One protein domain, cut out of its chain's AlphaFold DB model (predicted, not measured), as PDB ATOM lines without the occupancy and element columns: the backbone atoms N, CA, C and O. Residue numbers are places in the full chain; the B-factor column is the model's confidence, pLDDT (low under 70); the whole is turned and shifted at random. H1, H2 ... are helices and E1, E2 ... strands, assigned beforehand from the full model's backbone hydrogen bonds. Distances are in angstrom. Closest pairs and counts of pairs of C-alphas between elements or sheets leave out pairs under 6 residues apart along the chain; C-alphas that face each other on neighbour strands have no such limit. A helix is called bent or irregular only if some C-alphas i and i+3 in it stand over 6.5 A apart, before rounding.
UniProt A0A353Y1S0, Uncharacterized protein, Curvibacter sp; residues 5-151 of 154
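What this domain is: This is residues 5 to 151 of the 154 residues of an uncharacterized protein of Curvibacter sp (UniProt A0A353Y1S0). A small sheet of three strands, E1, E3 and E2, makes a wall with the long helix H2 and the short helix H4 over one face, two layers with helices on one side of a sheet. H1 and H3 lie near the earlier residues of H2, H4 and H5 near its later ones, and two long stretches without a named element, residues 42 to 76 and 125 to 151, make up much of the rest. The printed part has 147 residues, with five named helices and three named strands in the order H1 H2 H3 E1 H4 H5 E2 E3; the sheet runs E1, E3, E2, antiparallel throughout, and the class is mixed, helices and strands, with under half of the residues in named elements. The whole is compact, with a radius of gyration of the C-alphas of 14.4 A, and spans 44 by 34 by 30 A.

How they stand to each other: H1, residues 5 to 11, is close to but not clearly touching H2, residues 19 to 41; their closest C-alphas, of Tyr 7 and Ala 25, are 7.8 A apart, and they run opposite ways at a steep tilt of 42 degrees. H2 is on the sheet, its Leu 28 coming closest to Ala 83 of E1, residues 83 to 87, at 7.2 A between C-alphas. H3, residues 77 to 80, only grazes the sheet with residues 77 to 78. H4, residues 92 to 99, is on the sheet at a height of 10.1 A, only just over E3 alone, residues 120 to 124, since 5 of its 8 C-alphas fall on E3 and 2 on E2, residues 110 to 112; it runs slantwise to the strands, at 36 degrees to E3 on the local plane. H5, residues 101 to 106, is about perpendicular to H4, at 82 degrees. E1, H4, H5 and E2 form a split strand-helix-strand unit, two strands running the same way with E3 between them, and its crossover is right-handed. E2 and E3 are a hairpin, with N 110 and O 124 within hydrogen-bond range at 2.8 A; E1 and E3 are antiparallel, with N 86 and O 121 at 2.8 A. Residues 134 to 135 pair parallel with residues 111 to 112 of E2. Every O i to N i+4 pair is within hydrogen-bond range in H4 and H5, 18 of 19 in H2 and 1 of 3 in H1, which has 2 of 4 O i to N i+3 pairs within range; H3 is too short for an i+4 pair.

Where its parts are: H1 begins at C-alpha 5 (38.987, 44.029, -22.723) and is irregular, with C-alphas 7 and 10 9.0 A apart. H2 measures 32.9 A, E1 13.3 A, H4 10.6 A and E3 13.2 A. E3 ends at C-alpha 124 (32.073, 27.224, -25.977).

The domain as a whole: The C-alphas farthest apart, of Pro 15 and Ser 148, are 44.7 A apart. The printed part has no cut, and the link from H2 to H3, 35 residues, is long. Mean pLDDT of the printed part is 94.8; residues 148 to 151 are under 70.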
ATOM      1  N   ALA A   5      39.269  42.827 -21.938       96.56
ATOM      2  CA  ALA A   5      38.987  44.029 -22.723       96.56
ATOM      3  C   ALA A   5      38.703  43.710 -24.202       96.56
ATOM      4  O   ALA A   5      37.740  44.228 -24.762       96.56
ATOM      5  N   GLN A   6      39.481  42.816 -24.822       97.31
ATOM      6  CA  GLN A   6      39.226  42.363 -26.196       97.31
ATOM      7  C   GLN A   6      37.931  41.547 -26.295       97.31
ATOM      8  O   GLN A   6      37.157  41.750 -27.223       97.31
ATOM      9  N   TYR A   7      37.670  40.660 -25.329       98.25
ATOM     10  CA  TYR A   7      36.479  39.808 -25.318       98.25
ATOM     11  C   TYR A   7      35.171  40.595 -25.223       98.25
ATOM     12  O   TYR A   7      34.222  40.345 -25.974       98.25
ATOM     13  N   PHE A   8      35.098  41.554 -24.302       96.94
ATOM     14  CA  PHE A   8      33.921  42.407 -24.181       96.94
ATOM     15  C   PHE A   8      33.873  43.474 -25.276       96.94
ATOM     16  O   PHE A   8      32.782  43.824 -25.733       96.94
ATOM     17  N   GLY A   9      35.036  43.955 -25.724       95.12
ATOM     18  CA  GLY A   9      35.179  44.924 -26.803       95.12
ATOM     19  C   GLY A   9      34.242  46.124 -26.615       95.12
ATOM     20  O   GLY A   9      34.261  46.753 -25.554       95.12
ATOM     21  N   PRO A  10      33.366  46.435 -27.590       94.56
ATOM     22  CA  PRO A  10      32.450  47.575 -27.497       94.56
ATOM     23  C   PRO A  10      31.375  47.429 -26.406       94.56
ATOM     24  O   PRO A  10      30.669  48.391 -26.117       94.56
ATOM     25  N   TYR A  11      31.219  46.243 -25.817       95.38
ATOM     26  CA  TYR A  11      30.200  45.951 -24.809       95.38
ATOM     27  C   TYR A  11      30.755  45.923 -23.384       95.38
ATOM     28  O   TYR A  11      30.038  45.526 -22.470       95.38
ATOM     29  N   ALA A  12      32.006  46.349 -23.179       95.12
ATOM     30  CA  ALA A  12      32.643  46.368 -21.862       95.12
ATOM     31  C   ALA A  12      31.842  47.148 -20.813       95.12
ATOM     32  O   ALA A  12      31.769  46.694 -19.679       95.12
ATOM     33  N   GLU A  13      31.176  48.237 -21.197       96.00
ATOM     34  CA  GLU A  13      30.357  49.067 -20.297       96.00
ATOM     35  C   GLU A  13      28.844  48.832 -20.467       96.00
ATOM     36  O   GLU A  13      28.020  49.574 -19.937       96.00
ATOM     37  N   HIS A  14      28.444  47.814 -21.236       96.44
ATOM     38  CA  HIS A  14      27.030  47.533 -21.468       96.44
ATOM     39  C   HIS A  14      26.379  46.939 -20.201       96.44
ATOM     40  O   HIS A  14      27.012  46.109 -19.546       96.44
ATOM     41  N   PRO A  15      25.105  47.247 -19.875       97.06
ATOM     42  CA  PRO A  15      24.413  46.654 -18.719       97.06
ATOM     43  C   PRO A  15      24.376  45.118 -18.733       97.06
ATOM     44  O   PRO A  15      24.363  44.473 -17.688       97.06
ATOM     45  N   ASP A  16      24.414  44.528 -19.931       96.00
ATOM     46  CA  ASP A  16      24.517  43.077 -20.109       96.00
ATOM     47  C   ASP A  16      25.901  42.495 -19.806       96.00
ATOM     48  O   ASP A  16      26.017  41.276 -19.717       96.00
ATOM     49  N   ALA A  17      26.948  43.291 -19.606       95.69
ATOM     50  CA  ALA A  17      28.234  42.815 -19.099       95.69
ATOM     51  C   ALA A  17      28.182  42.684 -17.563       95.69
ATOM     52  O   ALA A  17      28.945  43.316 -16.826       95.69
ATOM     53  N   THR A  18      27.233  41.871 -17.087       97.56
ATOM     54  CA  THR A  18      26.979  41.616 -15.664       97.56
ATOM     55  C   THR A  18      28.179  40.940 -14.995       97.56
ATOM     56  O   THR A  18      29.018  40.328 -15.659       97.56
ATOM     57  N   ALA A  19      28.249  41.003 -13.663       97.94
ATOM     58  CA  ALA A  19      29.291  40.313 -12.898       97.94
ATOM     59  C   ALA A  19      29.333  38.801 -13.195       97.94
ATOM     60  O   ALA A  19      30.410  38.235 -13.357       97.94
ATOM     61  N   GLU A  20      28.166  38.169 -13.349       97.88
ATOM     62  CA  GLU A  20      28.047  36.756 -13.720       97.88
ATOM     63  C   GLU A  20      28.654  36.469 -15.102       97.88
ATOM     64  O   GLU A  20      29.489  35.581 -15.242       97.88
ATOM     65  N   ARG A  21      28.312  37.258 -16.127       97.81
ATOM     66  CA  ARG A  21      28.855  37.059 -17.482       97.81
ATOM     67  C   ARG A  21      30.347  37.377 -17.561       97.81
ATOM     68  O   ARG A  21      31.047  36.765 -18.360       97.81
ATOM     69  N   ARG A  22      30.856  38.287 -16.723       98.12
ATOM     70  CA  ARG A  22      32.303  38.510 -16.549       98.12
ATOM     71  C   ARG A  22      32.989  37.318 -15.911       98.12
ATOM     72  O   ARG A  22      34.043  36.927 -16.389       98.12
ATOM     73  N   TYR A  23      32.384  36.721 -14.890       98.25
ATOM     74  CA  TYR A  23      32.894  35.497 -14.283       98.25
ATOM     75  C   TYR A  23      32.941  34.343 -15.298       98.25
ATOM     76  O   TYR A  23      33.972  33.684 -15.424       98.25
ATOM     77  N   HIS A  24      31.874  34.156 -16.081       98.50
ATOM     78  CA  HIS A  24      31.840  33.169 -17.165       98.50
ATOM     79  C   HIS A  24      32.925  33.434 -18.208       98.50
ATOM     80  O   HIS A  24      33.672  32.523 -18.553       98.50
ATOM     81  N   ALA A  25      33.056  34.689 -18.644       98.38
ATOM     82  CA  ALA A  25      34.060  35.085 -19.617       98.38
ATOM     83  C   ALA A  25      35.477  34.808 -19.110       98.38
ATOM     84  O   ALA A  25      36.274  34.266 -19.860       98.38
ATOM     85  N   THR A  26      35.799  35.126 -17.854       98.31
ATOM     86  CA  THR A  26      37.120  34.822 -17.285       98.31
ATOM     87  C   THR A  26      37.410  33.322 -17.335       98.31
ATOM     88  O   THR A  26      38.437  32.932 -17.878       98.31
ATOM     89  N   ALA A  27      36.480  32.484 -16.864       98.19
ATOM     90  CA  ALA A  27      36.662  31.032 -16.865       98.19
ATOM     91  C   ALA A  27      36.817  30.456 -18.286       98.19
ATOM     92  O   ALA A  27      37.699  29.635 -18.529       98.19
ATOM     93  N   LEU A  28      35.997  30.920 -19.235       98.62
ATOM     94  CA  LEU A  28      36.118  30.556 -20.647       98.62
ATOM     95  C   LEU A  28      37.483  30.971 -21.204       98.62
ATOM     96  O   LEU A  28      38.145  30.184 -21.878       98.62
ATOM     97  N   LEU A  29      37.884  32.220 -20.957       98.50
ATOM     98  CA  LEU A  29      39.105  32.776 -21.515       98.50
ATOM     99  C   LEU A  29      40.338  32.074 -20.975       98.50
ATOM    100  O   LEU A  29      41.224  31.852 -21.781       98.50
ATOM    101  N   ASP A  30      40.397  31.686 -19.700       98.31
ATOM    102  CA  ASP A  30      41.526  30.924 -19.145       98.31
ATOM    103  C   ASP A  30      41.771  29.638 -19.946       98.31
ATOM    104  O   ASP A  30      42.887  29.356 -20.386       98.31
ATOM    105  N   VAL A  31      40.697  28.896 -20.214       98.25
ATOM    106  CA  VAL A  31      40.752  27.615 -20.920       98.25
ATOM    107  C   VAL A  31      41.023  27.790 -22.415       98.25
ATOM    108  O   VAL A  31      41.837  27.065 -22.991       98.25
ATOM    109  N   VAL A  32      40.358  28.747 -23.066       98.62
ATOM    110  CA  VAL A  32      40.576  29.032 -24.492       98.62
ATOM    111  C   VAL A  32      41.997  29.518 -24.718       98.62
ATOM    112  O   VAL A  32      42.654  29.083 -25.653       98.62
ATOM    113  N   ASN A  33      42.495  30.398 -23.863       98.69
ATOM    114  CA  ASN A  33      43.842  30.921 -23.973       98.69
ATOM    115  C   ASN A  33      44.901  29.817 -23.851       98.69
ATOM    116  O   ASN A  33      45.788  29.761 -24.699       98.69
ATOM    117  N   ASP A  34      44.762  28.902 -22.890       98.50
ATOM    118  CA  ASP A  34      45.629  27.721 -22.785       98.50
ATOM    119  C   ASP A  34      45.572  26.845 -24.056       98.50
ATOM    120  O   ASP A  34      46.605  26.425 -24.575       98.50
ATOM    121  N   LEU A  35      44.381  26.638 -24.635       98.56
ATOM    122  CA  LEU A  35      44.229  25.928 -25.914       98.56
ATOM    123  C   LEU A  35      44.976  26.626 -27.063       98.56
ATOM    124  O   LEU A  35      45.652  25.964 -27.849       98.56
ATOM    125  N   LEU A  36      44.857  27.955 -27.168       98.50
ATOM    126  CA  LEU A  36      45.538  28.732 -28.207       98.50
ATOM    127  C   LEU A  36      47.062  28.679 -28.044       98.50
ATOM    128  O   LEU A  36      47.771  28.674 -29.047       98.50
ATOM    129  N   GLU A  37      47.581  28.641 -26.815       98.44
ATOM    130  CA  GLU A  37      49.021  28.501 -26.575       98.44
ATOM    131  C   GLU A  37      49.550  27.142 -27.016       98.44
ATOM    132  O   GLU A  37      50.580  27.097 -27.691       98.44
ATOM    133  N   VAL A  38      48.832  26.058 -26.711       98.44
ATOM    134  CA  VAL A  38      49.205  24.714 -27.175       98.44
ATOM    135  C   VAL A  38      49.166  24.637 -28.700       98.44
ATOM    136  O   VAL A  38      50.162  24.278 -29.321       98.44
ATOM    137  N   ALA A  39      48.077  25.090 -29.323       98.38
ATOM    138  CA  ALA A  39      47.973  25.119 -30.782       98.38
ATOM    139  C   ALA A  39      49.079  25.969 -31.431       98.38
ATOM    140  O   ALA A  39      49.610  25.621 -32.488       98.38
ATOM    141  N   LYS A  40      49.449  27.091 -30.803       98.31
ATOM    142  CA  LYS A  40      50.552  27.947 -31.255       98.31
ATOM    143  C   LYS A  40      51.906  27.249 -31.129       98.31
ATOM    144  O   LYS A  40      52.745  27.423 -32.012       98.31
ATOM    145  N   ALA A  41      52.130  26.481 -30.062       98.25
ATOM    146  CA  ALA A  41      53.344  25.682 -29.892       98.25
ATOM    147  C   ALA A  41      53.488  24.621 -30.999       98.25
ATOM    148  O   ALA A  41      54.603  24.365 -31.448       98.25
ATOM    149  N   ASP A  42      52.364  24.119 -31.515       97.88
ATOM    150  CA  ASP A  42      52.298  23.206 -32.664       97.88
ATOM    151  C   ASP A  42      52.338  23.921 -34.031       97.88
ATOM    152  O   ASP A  42      52.172  23.302 -35.084       97.88
ATOM    153  N   GLY A  43      52.570  25.236 -34.044       97.88
ATOM    154  CA  GLY A  43      52.766  26.023 -35.262       97.88
ATOM    155  C   GLY A  43      51.507  26.678 -35.834       97.88
ATOM    156  O   GLY A  43      51.563  27.195 -36.953       97.88
ATOM    157  N   CYS A  44      50.382  26.705 -35.109       97.50
ATOM    158  CA  CYS A  44      49.232  27.513 -35.520       97.50
ATOM    159  C   CYS A  44      49.540  29.014 -35.437       97.50
ATOM    160  O   CYS A  44      50.045  29.519 -34.431       97.50
ATOM    161  N   GLU A  45      49.167  29.751 -36.480       96.88
ATOM    162  CA  GLU A  45      49.196  31.207 -36.507       96.88
ATOM    163  C   GLU A  45      47.821  31.773 -36.147       96.88
ATOM    164  O   GLU A  45      46.791  31.351 -36.670       96.88
ATOM    165  N   PHE A  46      47.815  32.802 -35.301       97.06
ATOM    166  CA  PHE A  46      46.607  33.530 -34.917       97.06
ATOM    167  C   PHE A  46      46.725  34.986 -35.373       97.06
ATOM    168  O   PHE A  46      47.170  35.833 -34.592       97.06
ATOM    169  N   PRO A  47      46.406  35.288 -36.646       96.56
ATOM    170  CA  PRO A  47      46.472  36.652 -37.148       96.56
ATOM    171  C   PRO A  47      45.452  37.542 -36.434       96.56
ATOM    172  O   PRO A  47      44.393  37.090 -35.996       96.56
ATOM    173  N   GLU A  48      45.742  38.837 -36.361       96.75
ATOM    174  CA  GLU A  48      44.767  39.801 -35.862       96.75
ATOM    175  C   GLU A  48      43.656  40.026 -36.888       96.75
ATOM    176  O   GLU A  48      43.898  40.286 -38.070       96.75
ATOM    177  N   ASN A  49      42.415  39.974 -36.419       96.88
ATOM    178  CA  ASN A  49      41.263  40.392 -37.185       96.88
ATOM    179  C   ASN A  49      41.304  41.924 -37.380       96.88
ATOM    180  O   ASN A  49      41.356  42.668 -36.394       96.88
ATOM    181  N   PRO A  50      41.217  42.432 -38.626       95.19
ATOM    182  CA  PRO A  50      41.293  43.866 -38.898       95.19
ATOM    183  C   PRO A  50      40.210  44.714 -38.219       95.19
ATOM    184  O   PRO A  50      40.444  45.902 -37.991       95.19
ATOM    185  N   SER A  51      39.049  44.134 -37.911       94.38
ATOM    186  CA  SER A  51      37.909  44.823 -37.300       94.38
ATOM    187  C   SER A  51      38.000  44.845 -35.778       94.38
ATOM    188  O   SER A  51      37.781  45.893 -35.176       94.38
ATOM    189  N   THR A  52      38.342  43.719 -35.148       94.69
ATOM    190  CA  THR A  52      38.397  43.621 -33.675       94.69
ATOM    191  C   THR A  52      39.767  43.972 -33.093       94.69
ATOM    192  O   THR A  52      39.879  44.131 -31.881       94.69
ATOM    193  N   LYS A  53      40.809  44.081 -33.936       94.81
ATOM    194  CA  LYS A  53      42.208  44.321 -33.528       94.81
ATOM    195  C   LYS A  53      42.703  43.290 -32.506       94.81
ATOM    196  O   LYS A  53      43.389  43.609 -31.537       94.81
ATOM    197  N   SER A  54      42.270  42.047 -32.683       96.31
ATOM    198  CA  SER A  54      42.606  40.920 -31.817       96.31
ATOM    199  C   SER A  54      42.422  39.603 -32.568       96.31
ATOM    200  O   SER A  54      41.950  39.592 -33.702       96.31
ATOM    201  N   VAL A  55      42.729  38.478 -31.925       97.38
ATOM    202  CA  VAL A  55      42.462  37.137 -32.477       97.38
ATOM    203  C   VAL A  55      40.974  36.755 -32.444       97.38
ATOM    204  O   VAL A  55      40.621  35.657 -32.849       97.38
ATOM    205  N   ILE A  56      40.084  37.629 -31.958       98.06
ATOM    206  CA  ILE A  56      38.633  37.405 -31.953       98.06
ATOM    207  C   ILE A  56      38.049  37.743 -33.328       98.06
ATOM    208  O   ILE A  56      38.339  38.793 -33.905       98.06
ATOM    209  N   ALA A  57      37.186  36.874 -33.848       97.19
ATOM    210  CA  ALA A  57      36.525  37.044 -35.134       97.19
ATOM    211  C   ALA A  57      35.375  38.070 -35.107       97.19
ATOM    212  O   ALA A  57      35.053  38.691 -34.096       97.19
ATOM    213  N   GLY A  58      34.710  38.214 -36.255       91.69
ATOM    214  CA  GLY A  58      33.521  39.045 -36.416       91.69
ATOM    215  C   GLY A  58      33.810  40.453 -36.940       91.69
ATOM    216  O   GLY A  58      34.917  40.976 -36.861       91.69
ATOM    217  N   SER A  59      32.776  41.077 -37.507       87.25
ATOM    218  CA  SER A  59      32.838  42.451 -38.023       87.25
ATOM    219  C   SER A  59      32.693  43.516 -36.933       87.25
ATOM    220  O   SER A  59      33.038  44.672 -37.161       87.25
ATOM    221  N   ARG A  60      32.177  43.134 -35.757       83.06
ATOM    222  CA  ARG A  60      32.008  44.015 -34.594       83.06
ATOM    223  C   ARG A  60      32.631  43.415 -33.339       83.06
ATOM    224  O   ARG A  60      33.527  44.022 -32.772       83.06
ATOM    225  N   ASN A  61      32.155  42.246 -32.912       91.81
ATOM    226  CA  ASN A  61      32.745  41.492 -31.807       91.81
ATOM    227  C   ASN A  61      32.313  40.018 -31.862       91.81
ATOM    228  O   ASN A  61      31.112  39.739 -31.909       91.81
ATOM    229  N   GLY A  62      33.278  39.102 -31.839       95.44
ATOM    230  CA  GLY A  62      33.081  37.654 -31.709       95.44
ATOM    231  C   GLY A  62      33.200  37.145 -30.269       95.44
ATOM    232  O   GLY A  62      33.118  35.946 -30.039       95.44
ATOM    233  N   GLY A  63      33.421  38.027 -29.290       97.06
ATOM    234  CA  GLY A  63      33.413  37.690 -27.866       97.06
ATOM    235  C   GLY A  63      32.010  37.798 -27.262       97.06
ATOM    236  O   GLY A  63      31.075  37.140 -27.719       97.06
ATOM    237  N   CYS A  64      31.841  38.646 -26.248       95.62
ATOM    238  CA  CYS A  64      30.543  38.876 -25.608       95.62
ATOM    239  C   CYS A  64      29.527  39.527 -26.566       95.62
ATOM    240  O   CYS A  64      29.883  40.349 -27.419       95.62
ATOM    241  N   ARG A  65      28.240  39.201 -26.392       95.56
ATOM    242  CA  ARG A  65      27.119  39.853 -27.085       95.56
ATOM    243  C   ARG A  65      26.036  40.294 -26.083       95.56
ATOM    244  O   ARG A  65      25.694  39.511 -25.202       95.56
ATOM    245  N   PRO A  66      25.445  41.490 -26.239       94.75
ATOM    246  CA  PRO A  66      24.243  41.884 -25.507       94.75
ATOM    247  C   PRO A  66      23.056  40.949 -25.763       94.75
ATOM    248  O   PRO A  66      22.983  40.278 -26.801       94.75
ATOM    249  N   GLN A  67      22.099  40.932 -24.838       94.69
ATOM    250  CA  GLN A  67      20.914  40.075 -24.913       94.69
ATOM    251  C   GLN A  67      20.011  40.441 -26.092       94.69
ATOM    252  O   GLN A  67      19.476  39.556 -26.763       94.69
ATOM    253  N   ASP A  68      19.912  41.731 -26.404       92.94
ATOM    254  CA  ASP A  68      19.136  42.276 -27.520       92.94
ATOM    255  C   ASP A  68      19.834  42.137 -28.889       92.94
ATOM    256  O   ASP A  68      19.248  42.459 -29.927       92.94
ATOM    257  N   SER A  69      21.068  41.615 -28.920       91.12
ATOM    258  CA  SER A  69      21.798  41.393 -30.165       91.12
ATOM    259  C   SER A  69      21.002  40.496 -31.114       91.12
ATOM    260  O   SER A  69      20.604  39.377 -30.767       91.12
ATOM    261  N   ARG A  70      20.831  40.984 -32.348       89.06
ATOM    262  CA  ARG A  70      20.181  40.279 -33.466       89.06
ATOM    263  C   ARG A  70      21.103  39.275 -34.166       89.06
ATOM    264  O   ARG A  70      20.689  38.635 -35.125       89.06
ATOM    265  N   VAL A  71      22.360  39.174 -33.729       85.50
ATOM    266  CA  VAL A  71      23.365  38.288 -34.325       85.50
ATOM    267  C   VAL A  71      23.468  36.996 -33.517       85.50
ATOM    268  O   VAL A  71      23.884  37.007 -32.355       85.50
ATOM    269  N   GLY A  72      23.168  35.873 -34.170       80.81
ATOM    270  CA  GLY A  72      23.154  34.540 -33.565       80.81
ATOM    271  C   GLY A  72      21.796  34.162 -32.966       80.81
ATOM    272  O   GLY A  72      20.836  34.929 -33.013       80.81
ATOM    273  N   ALA A  73      21.716  32.951 -32.416       84.00
ATOM    274  CA  ALA A  73      20.498  32.437 -31.796       84.00
ATOM    275  C   ALA A  73      20.118  33.216 -30.521       84.00
ATOM    276  O   ALA A  73      20.980  33.773 -29.835       84.00
ATOM    277  N   GLY A  74      18.826  33.200 -30.167       84.75
ATOM    278  CA  GLY A  74      18.308  33.845 -28.952       84.75
ATOM    279  C   GLY A  74      19.058  33.415 -27.687       84.75
ATOM    280  O   GLY A  74      19.487  34.272 -26.924       84.75
ATOM    281  N   ASN A  75      19.333  32.113 -27.561       86.06
ATOM    282  CA  ASN A  75      20.057  31.504 -26.437       86.06
ATOM    283  C   ASN A  75      21.540  31.241 -26.767       86.06
ATOM    284  O   ASN A  75      22.105  30.220 -26.377       86.06
ATOM    285  N   SER A  76      22.162  32.111 -27.569       91.88
ATOM    286  CA  SER A  76      23.576  31.980 -27.933       91.88
ATOM    287  C   SER A  76      24.483  32.099 -26.707       91.88
ATOM    288  O   SER A  76      24.338  33.015 -25.899       91.88
ATOM    289  N   LYS A  77      25.498  31.237 -26.628       96.81
ATOM    290  CA  LYS A  77      26.458  31.220 -25.518       96.81
ATOM    291  C   LYS A  77      27.358  32.455 -25.440       96.81
ATOM    292  O   LYS A  77      27.784  32.823 -24.348       96.81
ATOM    293  N   HIS A  78      27.500  33.223 -26.523       97.38
ATOM    294  CA  HIS A  78      28.123  34.556 -26.471       97.38
ATOM    295  C   HIS A  78      27.371  35.537 -25.563       97.38
ATOM    296  O   HIS A  78      27.980  36.427 -24.969       97.38
ATOM    297  N   LYS A  79      26.045  35.387 -25.459       96.44
ATOM    298  CA  LYS A  79      25.196  36.240 -24.619       96.44
ATOM    299  C   LYS A  79      25.310  35.896 -23.132       96.44
ATOM    300  O   LYS A  79      24.961  36.702 -22.275       96.44
ATOM    301  N   GLU A  80      25.829  34.711 -22.827       96.94
ATOM    302  CA  GLU A  80      26.053  34.212 -21.468       96.94
ATOM    303  C   GLU A  80      27.513  34.372 -21.008       96.94
ATOM    304  O   GLU A  80      27.814  34.051 -19.862       96.94
ATOM    305  N   GLY A  81      28.416  34.871 -21.864       97.75
ATOM    306  CA  GLY A  81      29.858  34.912 -21.574       97.75
ATOM    307  C   GLY A  81      30.550  33.547 -21.701       97.75
ATOM    308  O   GLY A  81      31.610  33.345 -21.128       97.75
ATOM    309  N   ARG A  82      29.919  32.603 -22.409       98.31
ATOM    310  CA  ARG A  82      30.257  31.168 -22.474       98.31
ATOM    311  C   ARG A  82      30.744  30.721 -23.857       98.31
ATOM    312  O   ARG A  82      30.873  29.533 -24.120       98.31
ATOM    313  N   ALA A  83      30.953  31.664 -24.777       98.44
ATOM    314  CA  ALA A  83      31.499  31.375 -26.100       98.44
ATOM    315  C   ALA A  83      32.368  32.504 -26.652       98.44
ATOM    316  O   ALA A  83      32.221  33.668 -26.257       98.44
ATOM    317  N   VAL A  84      33.248  32.144 -27.585       98.69
ATOM    318  CA  VAL A  84      34.121  33.048 -28.336       98.69
ATOM    319  C   VAL A  84      34.343  32.519 -29.752       98.69
ATOM    320  O   VAL A  84      34.502  31.319 -29.960       98.69
ATOM    321  N   ASP A  85      34.374  33.429 -30.721       98.56
ATOM    322  CA  ASP A  85      34.739  33.130 -32.102       98.56
ATOM    323  C   ASP A  85      36.209  33.526 -32.319       98.56
ATOM    324  O   ASP A  85      36.557  34.703 -32.206       98.56
ATOM    325  N   ILE A  86      37.079  32.568 -32.637       98.62
ATOM    326  CA  ILE A  86      38.501  32.792 -32.943       98.62
ATOM    327  C   ILE A  86      38.660  33.074 -34.430       98.62
ATOM    328  O   ILE A  86      38.144  32.335 -35.257       98.62
ATOM    329  N   TYR A  87      39.364  34.138 -34.798       98.50
ATOM    330  CA  TYR A  87      39.608  34.489 -36.190       98.50
ATOM    331  C   TYR A  87      40.565  33.488 -36.838       98.50
ATOM    332  O   TYR A  87      41.715  33.366 -36.423       98.50
ATOM    333  N   ASP A  88      40.089  32.786 -37.866       97.69
ATOM    334  CA  ASP A  88      40.835  31.717 -38.533       97.69
ATOM    335  C   ASP A  88      40.572  31.729 -40.051       97.69
ATOM    336  O   ASP A  88      39.954  30.820 -40.609       97.69
ATOM    337  N   PRO A  89      41.011  32.780 -40.768       96.44
ATOM    338  CA  PRO A  89      40.719  32.938 -42.193       96.44
ATOM    339  C   PRO A  89      41.387  31.872 -43.074       96.44
ATOM    340  O   PRO A  89      41.012  31.721 -44.235       96.44
ATOM    341  N   ARG A  90      42.392  31.159 -42.545       94.88
ATOM    342  CA  ARG A  90      43.146  30.114 -43.257       94.88
ATOM    343  C   ARG A  90      42.766  28.700 -42.815       94.88
ATOM    344  O   ARG A  90      43.343  27.749 -43.336       94.88
ATOM    345  N   ARG A  91      41.808  28.555 -41.891       95.00
ATOM    346  CA  ARG A  91      41.354  27.269 -41.331       95.00
ATOM    347  C   ARG A  91      42.486  26.461 -40.682       95.00
ATOM    348  O   ARG A  91      42.415  25.230 -40.635       95.00
ATOM    349  N   GLN A  92      43.550  27.128 -40.234       95.88
ATOM    350  CA  GLN A  92      44.718  26.460 -39.663       95.88
ATOM    351  C   GLN A  92      44.382  25.939 -38.268       95.88
ATOM    352  O   GLN A  92      44.619  24.769 -37.976       95.88
ATOM    353  N   PHE A  93      43.756  26.782 -37.446       97.75
ATOM    354  CA  PHE A  93      43.340  26.397 -36.103       97.75
ATOM    355  C   PHE A  93      42.200  25.378 -36.144       97.75
ATOM    356  O   PHE A  93      42.261  24.371 -35.448       97.75
ATOM    357  N   ALA A  94      41.223  25.560 -37.037       97.31
ATOM    358  CA  ALA A  94      40.171  24.579 -37.288       97.31
ATOM    359  C   ALA A  94      40.750  23.198 -37.638       97.31
ATOM    360  O   ALA A  94      40.345  22.192 -37.061       97.31
ATOM    361  N   SER A  95      41.724  23.149 -38.555       95.88
ATOM    362  CA  SER A  95      42.381  21.896 -38.945       95.88
ATOM    363  C   SER A  95      43.127  21.260 -37.776       95.88
ATOM    364  O   SER A  95      43.036  20.050 -37.582       95.88
ATOM    365  N   TRP A  96      43.830  22.068 -36.979       97.19
ATOM    366  CA  TRP A  96      44.539  21.589 -35.799       97.19
ATOM    367  C   TRP A  96      43.576  21.025 -34.746       97.19
ATOM    368  O   TRP A  96      43.812  19.926 -34.255       97.19
ATOM    369  N   CYS A  97      42.453  21.694 -34.469       97.38
ATOM    370  CA  CYS A  97      41.429  21.196 -33.545       97.38
ATOM    371  C   CYS A  97      40.810  19.872 -34.008       97.38
ATOM    372  O   CYS A  97      40.550  18.998 -33.186       97.38
ATOM    373  N   MET A  98      40.579  19.713 -35.315       95.56
ATOM    374  CA  MET A  98      40.080  18.455 -35.877       95.56
ATOM    375  C   MET A  98      41.115  17.330 -35.750       95.56
ATOM    376  O   MET A  98      40.737  16.192 -35.496       95.56
ATOM    377  N   ALA A  99      42.407  17.634 -35.886       95.44
ATOM    378  CA  ALA A  99      43.485  16.660 -35.713       95.44
ATOM    379  C   ALA A  99      43.773  16.304 -34.239       95.44
ATOM    380  O   ALA A  99      44.289  15.219 -33.988       95.44
ATOM    381  N   HIS A 100      43.409  17.182 -33.294       96.62
ATOM    382  CA  HIS A 100      43.673  17.038 -31.853       96.62
ATOM    383  C   HIS A 100      42.393  17.189 -31.001       96.62
ATOM    384  O   HIS A 100      42.308  18.065 -30.128       96.62
ATOM    385  N   PRO A 101      41.341  16.375 -31.227       96.12
ATOM    386  CA  PRO A 101      40.079  16.489 -30.489       96.12
ATOM    387  C   PRO A 101      40.241  16.250 -28.975       96.12
ATOM    388  O   PRO A 101      39.441  16.727 -28.167       96.12
ATOM    389  N   GLU A 102      41.279  15.532 -28.554       97.62
ATOM    390  CA  GLU A 102      41.636  15.339 -27.153       97.62
ATOM    391  C   GLU A 102      41.975  16.651 -26.435       97.62
ATOM    392  O   GLU A 102      41.615  16.795 -25.265       97.62
ATOM    393  N   GLU A 103      42.572  17.629 -27.122       98.25
ATOM    394  CA  GLU A 103      42.909  18.929 -26.533       98.25
ATOM    395  C   GLU A 103      41.646  19.752 -26.231       98.25
ATOM    396  O   GLU A 103      41.582  20.433 -25.201       98.25
ATOM    397  N   LEU A 104      40.604  19.626 -27.062       98.06
ATOM    398  CA  LEU A 104      39.278  20.192 -26.792       98.06
ATOM    399  C   LEU A 104      38.616  19.484 -25.602       98.06
ATOM    400  O   LEU A 104      38.164  20.126 -24.650       98.06
ATOM    401  N   LYS A 105      38.612  18.144 -25.614       97.81
ATOM    402  CA  LYS A 105      37.967  17.322 -24.579       97.81
ATOM    403  C   LYS A 105      38.595  17.517 -23.199       97.81
ATOM    404  O   LYS A 105      37.866  17.654 -22.221       97.81
ATOM    405  N   LYS A 106      39.930  17.555 -23.116       98.00
ATOM    406  CA  LYS A 106      40.697  17.806 -21.882       98.00
ATOM    407  C   LYS A 106      40.275  19.104 -21.195       98.00
ATOM    408  O   LYS A 106      40.308  19.196 -19.972       98.00
ATOM    409  N   ARG A 107      39.871  20.087 -21.995       98.06
ATOM    410  CA  ARG A 107      39.480  21.432 -21.576       98.06
ATOM    411  C   ARG A 107      37.976  21.621 -21.411       98.06
ATOM    412  O   ARG A 107      37.551  22.684 -20.978       98.06
ATOM    413  N   GLY A 108      37.168  20.620 -21.757       97.88
ATOM    414  CA  GLY A 108      35.710  20.755 -21.767       97.88
ATOM    415  C   GLY A 108      35.206  21.784 -22.784       97.88
ATOM    416  O   GLY A 108      34.126  22.337 -22.601       97.88
ATOM    417  N   ILE A 109      35.981  22.058 -23.838       98.25
ATOM    418  CA  ILE A 109      35.598  22.994 -24.895       98.25
ATOM    419  C   ILE A 109      34.901  22.229 -26.016       98.25
ATOM    420  O   ILE A 109      35.386  21.205 -26.492       98.25
ATOM    421  N   HIS A 110      33.769  22.761 -26.457       98.50
ATOM    422  CA  HIS A 110      33.027  22.292 -27.617       98.50
ATOM    423  C   HIS A 110      33.197  23.273 -28.775       98.50
ATOM    424  O   HIS A 110      33.330  24.478 -28.557       98.50
ATOM    425  N   MET A 111      33.166  22.754 -30.000       98.12
ATOM    426  CA  MET A 111      33.433  23.516 -31.217       98.12
ATOM    427  C   MET A 111      32.314  23.318 -32.246       98.12
ATOM    428  O   MET A 111      31.822  22.203 -32.425       98.12
ATOM    429  N   GLU A 112      31.918  24.373 -32.958       97.56
ATOM    430  CA  GLU A 112      31.076  24.183 -34.149       97.56
ATOM    431  C   GLU A 112      31.870  23.499 -35.267       97.56
ATOM    432  O   GLU A 112      33.067  23.727 -35.434       97.56
ATOM    433  N   ASP A 113      31.201  22.676 -36.069       95.69
ATOM    434  CA  ASP A 113      31.785  22.085 -37.269       95.69
ATOM    435  C   ASP A 113      32.362  23.196 -38.175       95.69
ATOM    436  O   ASP A 113      31.599  24.072 -38.609       95.69
ATOM    437  N   PRO A 114      33.668  23.171 -38.522       96.50
ATOM    438  CA  PRO A 114      34.298  24.282 -39.238       96.50
ATOM    439  C   PRO A 114      33.834  24.467 -40.690       96.50
ATOM    440  O   PRO A 114      34.350  25.313 -41.427       96.50
ATOM    441  N   ARG A 115      32.876  23.661 -41.160       95.81
ATOM    442  CA  ARG A 115      32.130  23.918 -42.397       95.81
ATOM    443  C   ARG A 115      31.049  24.992 -42.232       95.81
ATOM    444  O   ARG A 115      30.666  25.604 -43.228       95.81
ATOM    445  N   TRP A 116      30.563  25.244 -41.015       96.12
ATOM    446  CA  TRP A 116      29.629  26.338 -40.695       96.12
ATOM    447  C   TRP A 116      30.340  27.616 -40.248       96.12
ATOM    448  O   TRP A 116      29.732  28.684 -40.244       96.12
ATOM    449  N   THR A 117      31.631  27.525 -39.944       95.69
ATOM    450  CA  THR A 117      32.471  28.633 -39.489       95.69
ATOM    451  C   THR A 117      33.727  28.725 -40.379       95.69
ATOM    452  O   THR A 117      34.844  28.427 -39.982       95.69
ATOM    453  N   PRO A 118      33.589  29.083 -41.670       94.94
ATOM    454  CA  PRO A 118      34.670  28.904 -42.648       94.94
ATOM    455  C   PRO A 118      35.888  29.814 -42.437       94.94
ATOM    456  O   PRO A 118      36.954  29.532 -42.979       94.94
ATOM    457  N   THR A 119      35.723  30.918 -41.709       96.38
ATOM    458  CA  THR A 119      36.775  31.919 -41.452       96.38
ATOM    459  C   THR A 119      36.968  32.203 -39.961       96.38
ATOM    460  O   THR A 119      37.648  33.166 -39.590       96.38
ATOM    461  N   TRP A 120      36.351  31.397 -39.093       98.06
ATOM    462  CA  TRP A 120      36.488  31.493 -37.644       98.06
ATOM    463  C   TRP A 120      36.295  30.130 -36.981       98.06
ATOM    464  O   TRP A 120      35.727  29.229 -37.572       98.06
ATOM    465  N   VAL A 121      36.716  29.981 -35.734       98.38
ATOM    466  CA  VAL A 121      36.423  28.793 -34.928       98.38
ATOM    467  C   VAL A 121      35.554  29.216 -33.758       98.38
ATOM    468  O   VAL A 121      35.989  30.001 -32.918       98.38
ATOM    469  N   HIS A 122      34.317  28.728 -33.716       98.38
ATOM    470  CA  HIS A 122      33.427  28.948 -32.581       98.38
ATOM    471  C   HIS A 122      33.756  27.954 -31.470       98.38
ATOM    472  O   HIS A 122      33.728  26.748 -31.717       98.38
ATOM    473  N   LEU A 123      34.027  28.454 -30.266       98.69
ATOM    474  CA  LEU A 123      34.308  27.658 -29.073       98.69
ATOM    475  C   LEU A 123      33.340  28.026 -27.946       98.69
ATOM    476  O   LEU A 123      33.086  29.211 -27.723       98.69
ATOM    477  N   GLN A 124      32.866  27.030 -27.196       98.44
ATOM    478  CA  GLN A 124      32.073  27.224 -25.977       98.44
ATOM    479  C   GLN A 124      32.468  26.244 -24.860       98.44
ATOM    480  O   GLN A 124      32.841  25.106 -25.135       98.44
ATOM    481  N   ASP A 125      32.368  26.681 -23.600       98.19
ATOM    482  CA  ASP A 125      32.721  25.916 -22.381       98.19
ATOM    483  C   ASP A 125      31.551  25.094 -21.810       98.19
ATOM    484  O   ASP A 125      31.620  24.539 -20.713       98.19
ATOM    485  N   VAL A 126      30.451  25.015 -22.558       97.38
ATOM    486  CA  VAL A 126      29.259  24.233 -22.223       97.38
ATOM    487  C   VAL A 126      28.916  23.296 -23.379       97.38
ATOM    488  O   VAL A 126      29.107  23.668 -24.538       97.38
ATOM    489  N   PRO A 127      28.381  22.091 -23.124       96.44
ATOM    490  CA  PRO A 127      28.028  21.177 -24.201       96.44
ATOM    491  C   PRO A 127      26.867  21.720 -25.050       96.44
ATOM    492  O   PRO A 127      25.945  22.347 -24.515       96.44
ATOM    493  N   PRO A 128      26.855  21.461 -26.371       94.88
ATOM    494  CA  PRO A 128      25.667  21.685 -27.185       94.88
ATOM    495  C   PRO A 128      24.556  20.722 -26.744       94.88
ATOM    496  O   PRO A 128      24.820  19.698 -26.113       94.88
ATOM    497  N   GLY A 129      23.311  20.977 -27.155       92.00
ATOM    498  CA  GLY A 129      22.185  20.085 -26.832       92.00
ATOM    499  C   GLY A 129      22.390  18.629 -27.282       92.00
ATOM    500  O   GLY A 129      21.842  17.714 -26.679       92.00
ATOM    501  N   SER A 130      23.226  18.396 -28.301       92.50
ATOM    502  CA  SER A 130      23.605  17.057 -28.768       92.50
ATOM    503  C   SER A 130      24.698  16.366 -27.943       92.50
ATOM    504  O   SER A 130      25.017  15.217 -28.231       92.50
ATOM    505  N   GLY A 131      25.371  17.064 -27.022       94.06
ATOM    506  CA  GLY A 131      26.516  16.554 -26.250       94.06
ATOM    507  C   GLY A 131      27.810  16.305 -27.043       94.06
ATOM    508  O   GLY A 131      28.848  16.022 -26.452       94.06
ATOM    509  N   LYS A 132      27.774  16.411 -28.378       96.38
ATOM    510  CA  LYS A 132      28.936  16.230 -29.263       96.38
ATOM    511  C   LYS A 132      30.043  17.255 -28.992       96.38
ATOM    512  O   LYS A 132      29.762  18.417 -28.709       96.38
ATOM    513  N   LEU A 133      31.295  16.821 -29.136       97.12
ATOM    514  CA  LEU A 133      32.475  17.685 -29.030       97.12
ATOM    515  C   LEU A 133      32.537  18.693 -30.186       97.12
ATOM    516  O   LEU A 133      32.628  19.893 -29.948       97.12
ATOM    517  N   VAL A 134      32.411  18.192 -31.420       96.81
ATOM    518  CA  VAL A 134      32.245  18.987 -32.642       96.81
ATOM    519  C   VAL A 134      30.805  18.835 -33.127       96.81
ATOM    520  O   VAL A 134      30.321  17.707 -33.279       96.81
ATOM    521  N   TYR A 135      30.085  19.940 -33.318       95.75
ATOM    522  CA  TYR A 135      28.639  19.904 -33.565       95.75
ATOM    523  C   TYR A 135      28.188  20.787 -34.729       95.75
ATOM    524  O   TYR A 135      28.759  21.831 -35.019       95.75
ATOM    525  N   ILE A 136      27.105  20.367 -35.384       94.69
ATOM    526  CA  ILE A 136      26.444  21.148 -36.431       94.69
ATOM    527  C   ILE A 136      25.534  22.184 -35.746       94.69
ATOM    528  O   ILE A 136      24.651  21.778 -34.984       94.69
ATOM    529  N   PRO A 137      25.711  23.497 -35.987       92.81
ATOM    530  CA  PRO A 137      25.014  24.535 -35.222       92.81
ATOM    531  C   PRO A 137      23.583  24.806 -35.690       92.81
ATOM    532  O   PRO A 137      22.773  25.351 -34.943       92.81
ATOM    533  N   SER A 138      23.250  24.452 -36.933       91.06
ATOM    534  CA  SER A 138      21.908  24.643 -37.484       91.06
ATOM    535  C   SER A 138      21.616  23.666 -38.619       91.06
ATOM    536  O   SER A 138      22.516  23.037 -39.163       91.06
ATOM    537  N   THR A 139      20.349  23.576 -39.015       91.75
ATOM    538  CA  THR A 139      19.912  22.788 -40.179       91.75
ATOM    539  C   THR A 139      20.229  23.452 -41.521       91.75
ATOM    540  O   THR A 139      19.997  22.841 -42.563       91.75
ATOM    541  N   ALA A 140      20.736  24.691 -41.524       92.69
ATOM    542  CA  ALA A 140      21.173  25.343 -42.750       92.69
ATOM    543  C   ALA A 140      22.354  24.570 -43.363       92.69
ATOM    544  O   ALA A 140      23.159  24.013 -42.611       92.69
ATOM    545  N   PRO A 141      22.498  24.547 -44.700       94.19
ATOM    546  CA  PRO A 141      23.655  23.936 -45.340       94.19
ATOM    547  C   PRO A 141      24.977  24.524 -44.838       94.19
ATOM    548  O   PRO A 141      25.047  25.693 -44.453       94.19
ATOM    549  N   ALA A 142      26.029  23.711 -44.895       94.69
ATOM    550  CA  ALA A 142      27.394  24.156 -44.657       94.69
ATOM    551  C   ALA A 142      27.752  25.365 -45.537       94.69
ATOM    552  O   ALA A 142      27.400  25.415 -46.717       94.69
ATOM    553  N   LEU A 143      28.504  26.313 -44.973       94.50
ATOM    554  CA  LEU A 143      28.981  27.504 -45.682       94.50
ATOM    555  C   LEU A 143      30.240  27.224 -46.514       94.50
ATOM    556  O   LEU A 143      30.565  27.991 -47.418       94.50
ATOM    557  N   ALA A 144      30.954  26.138 -46.214       92.50
ATOM    558  CA  ALA A 144      32.112  25.680 -46.966       92.50
ATOM    559  C   ALA A 144      32.192  24.151 -47.007       92.50
ATOM    560  O   ALA A 144      31.694  23.452 -46.126       92.50
ATOM    561  N   ALA A 145      32.883  23.627 -48.017       87.69
ATOM    562  CA  ALA A 145      33.213  22.211 -48.078       87.69
ATOM    563  C   ALA A 145      34.151  21.801 -46.923       87.69
ATOM    564  O   ALA A 145      34.955  22.604 -46.419       87.69
ATOM    565  N   ALA A 146      34.067  20.525 -46.529       78.00
ATOM    566  CA  ALA A 146      35.148  19.903 -45.775       78.00
ATOM    567  C   ALA A 146      36.406  19.915 -46.660       78.00
ATOM    568  O   ALA A 146      36.323  19.527 -47.826       78.00
ATOM    569  N   PRO A 147      37.570  20.346 -46.157       74.81
ATOM    570  CA  PRO A 147      38.835  19.887 -46.702       74.81
ATOM    571  C   PRO A 147      38.840  18.356 -46.698       74.81
ATOM    572  O   PRO A 147      38.376  17.737 -45.740       74.81
ATOM    573  N   SER A 148      39.407  17.751 -47.740       69.81
ATOM    574  CA  SER A 148      39.517  16.287 -47.875       69.81
ATOM    575  C   SER A 148      40.165  15.619 -46.657       69.81
ATOM    576  O   SER A 148      39.872  14.478 -46.322       69.81
ATOM    577  N   GLN A 149      41.016  16.360 -45.949       67.69
ATOM    578  CA  GLN A 149      41.720  15.931 -44.743       67.69
ATOM    579  C   GLN A 149      40.801  15.704 -43.528       67.69
ATOM    580  O   GLN A 149      41.253  15.121 -42.549       67.69
ATOM    581  N   TRP A 150      39.542  16.158 -43.553       69.56
ATOM    582  CA  TRP A 150      38.607  16.032 -42.422       69.56
ATOM    583  C   TRP A 150      37.560  14.922 -42.607       69.56
ATOM    584  O   TRP A 150      36.757  14.686 -41.708       69.56
ATOM    585  N   GLU A 151      37.549  14.230 -43.751       56.88
ATOM    586  CA  GLU A 151      36.529  13.220 -44.080       56.88
ATOM    587  C   GLU A 151      36.661  11.909 -43.280       56.88
ATOM    588  O   GLU A 151      35.768  11.069 -43.327       56.88
TER     589      GLU A 151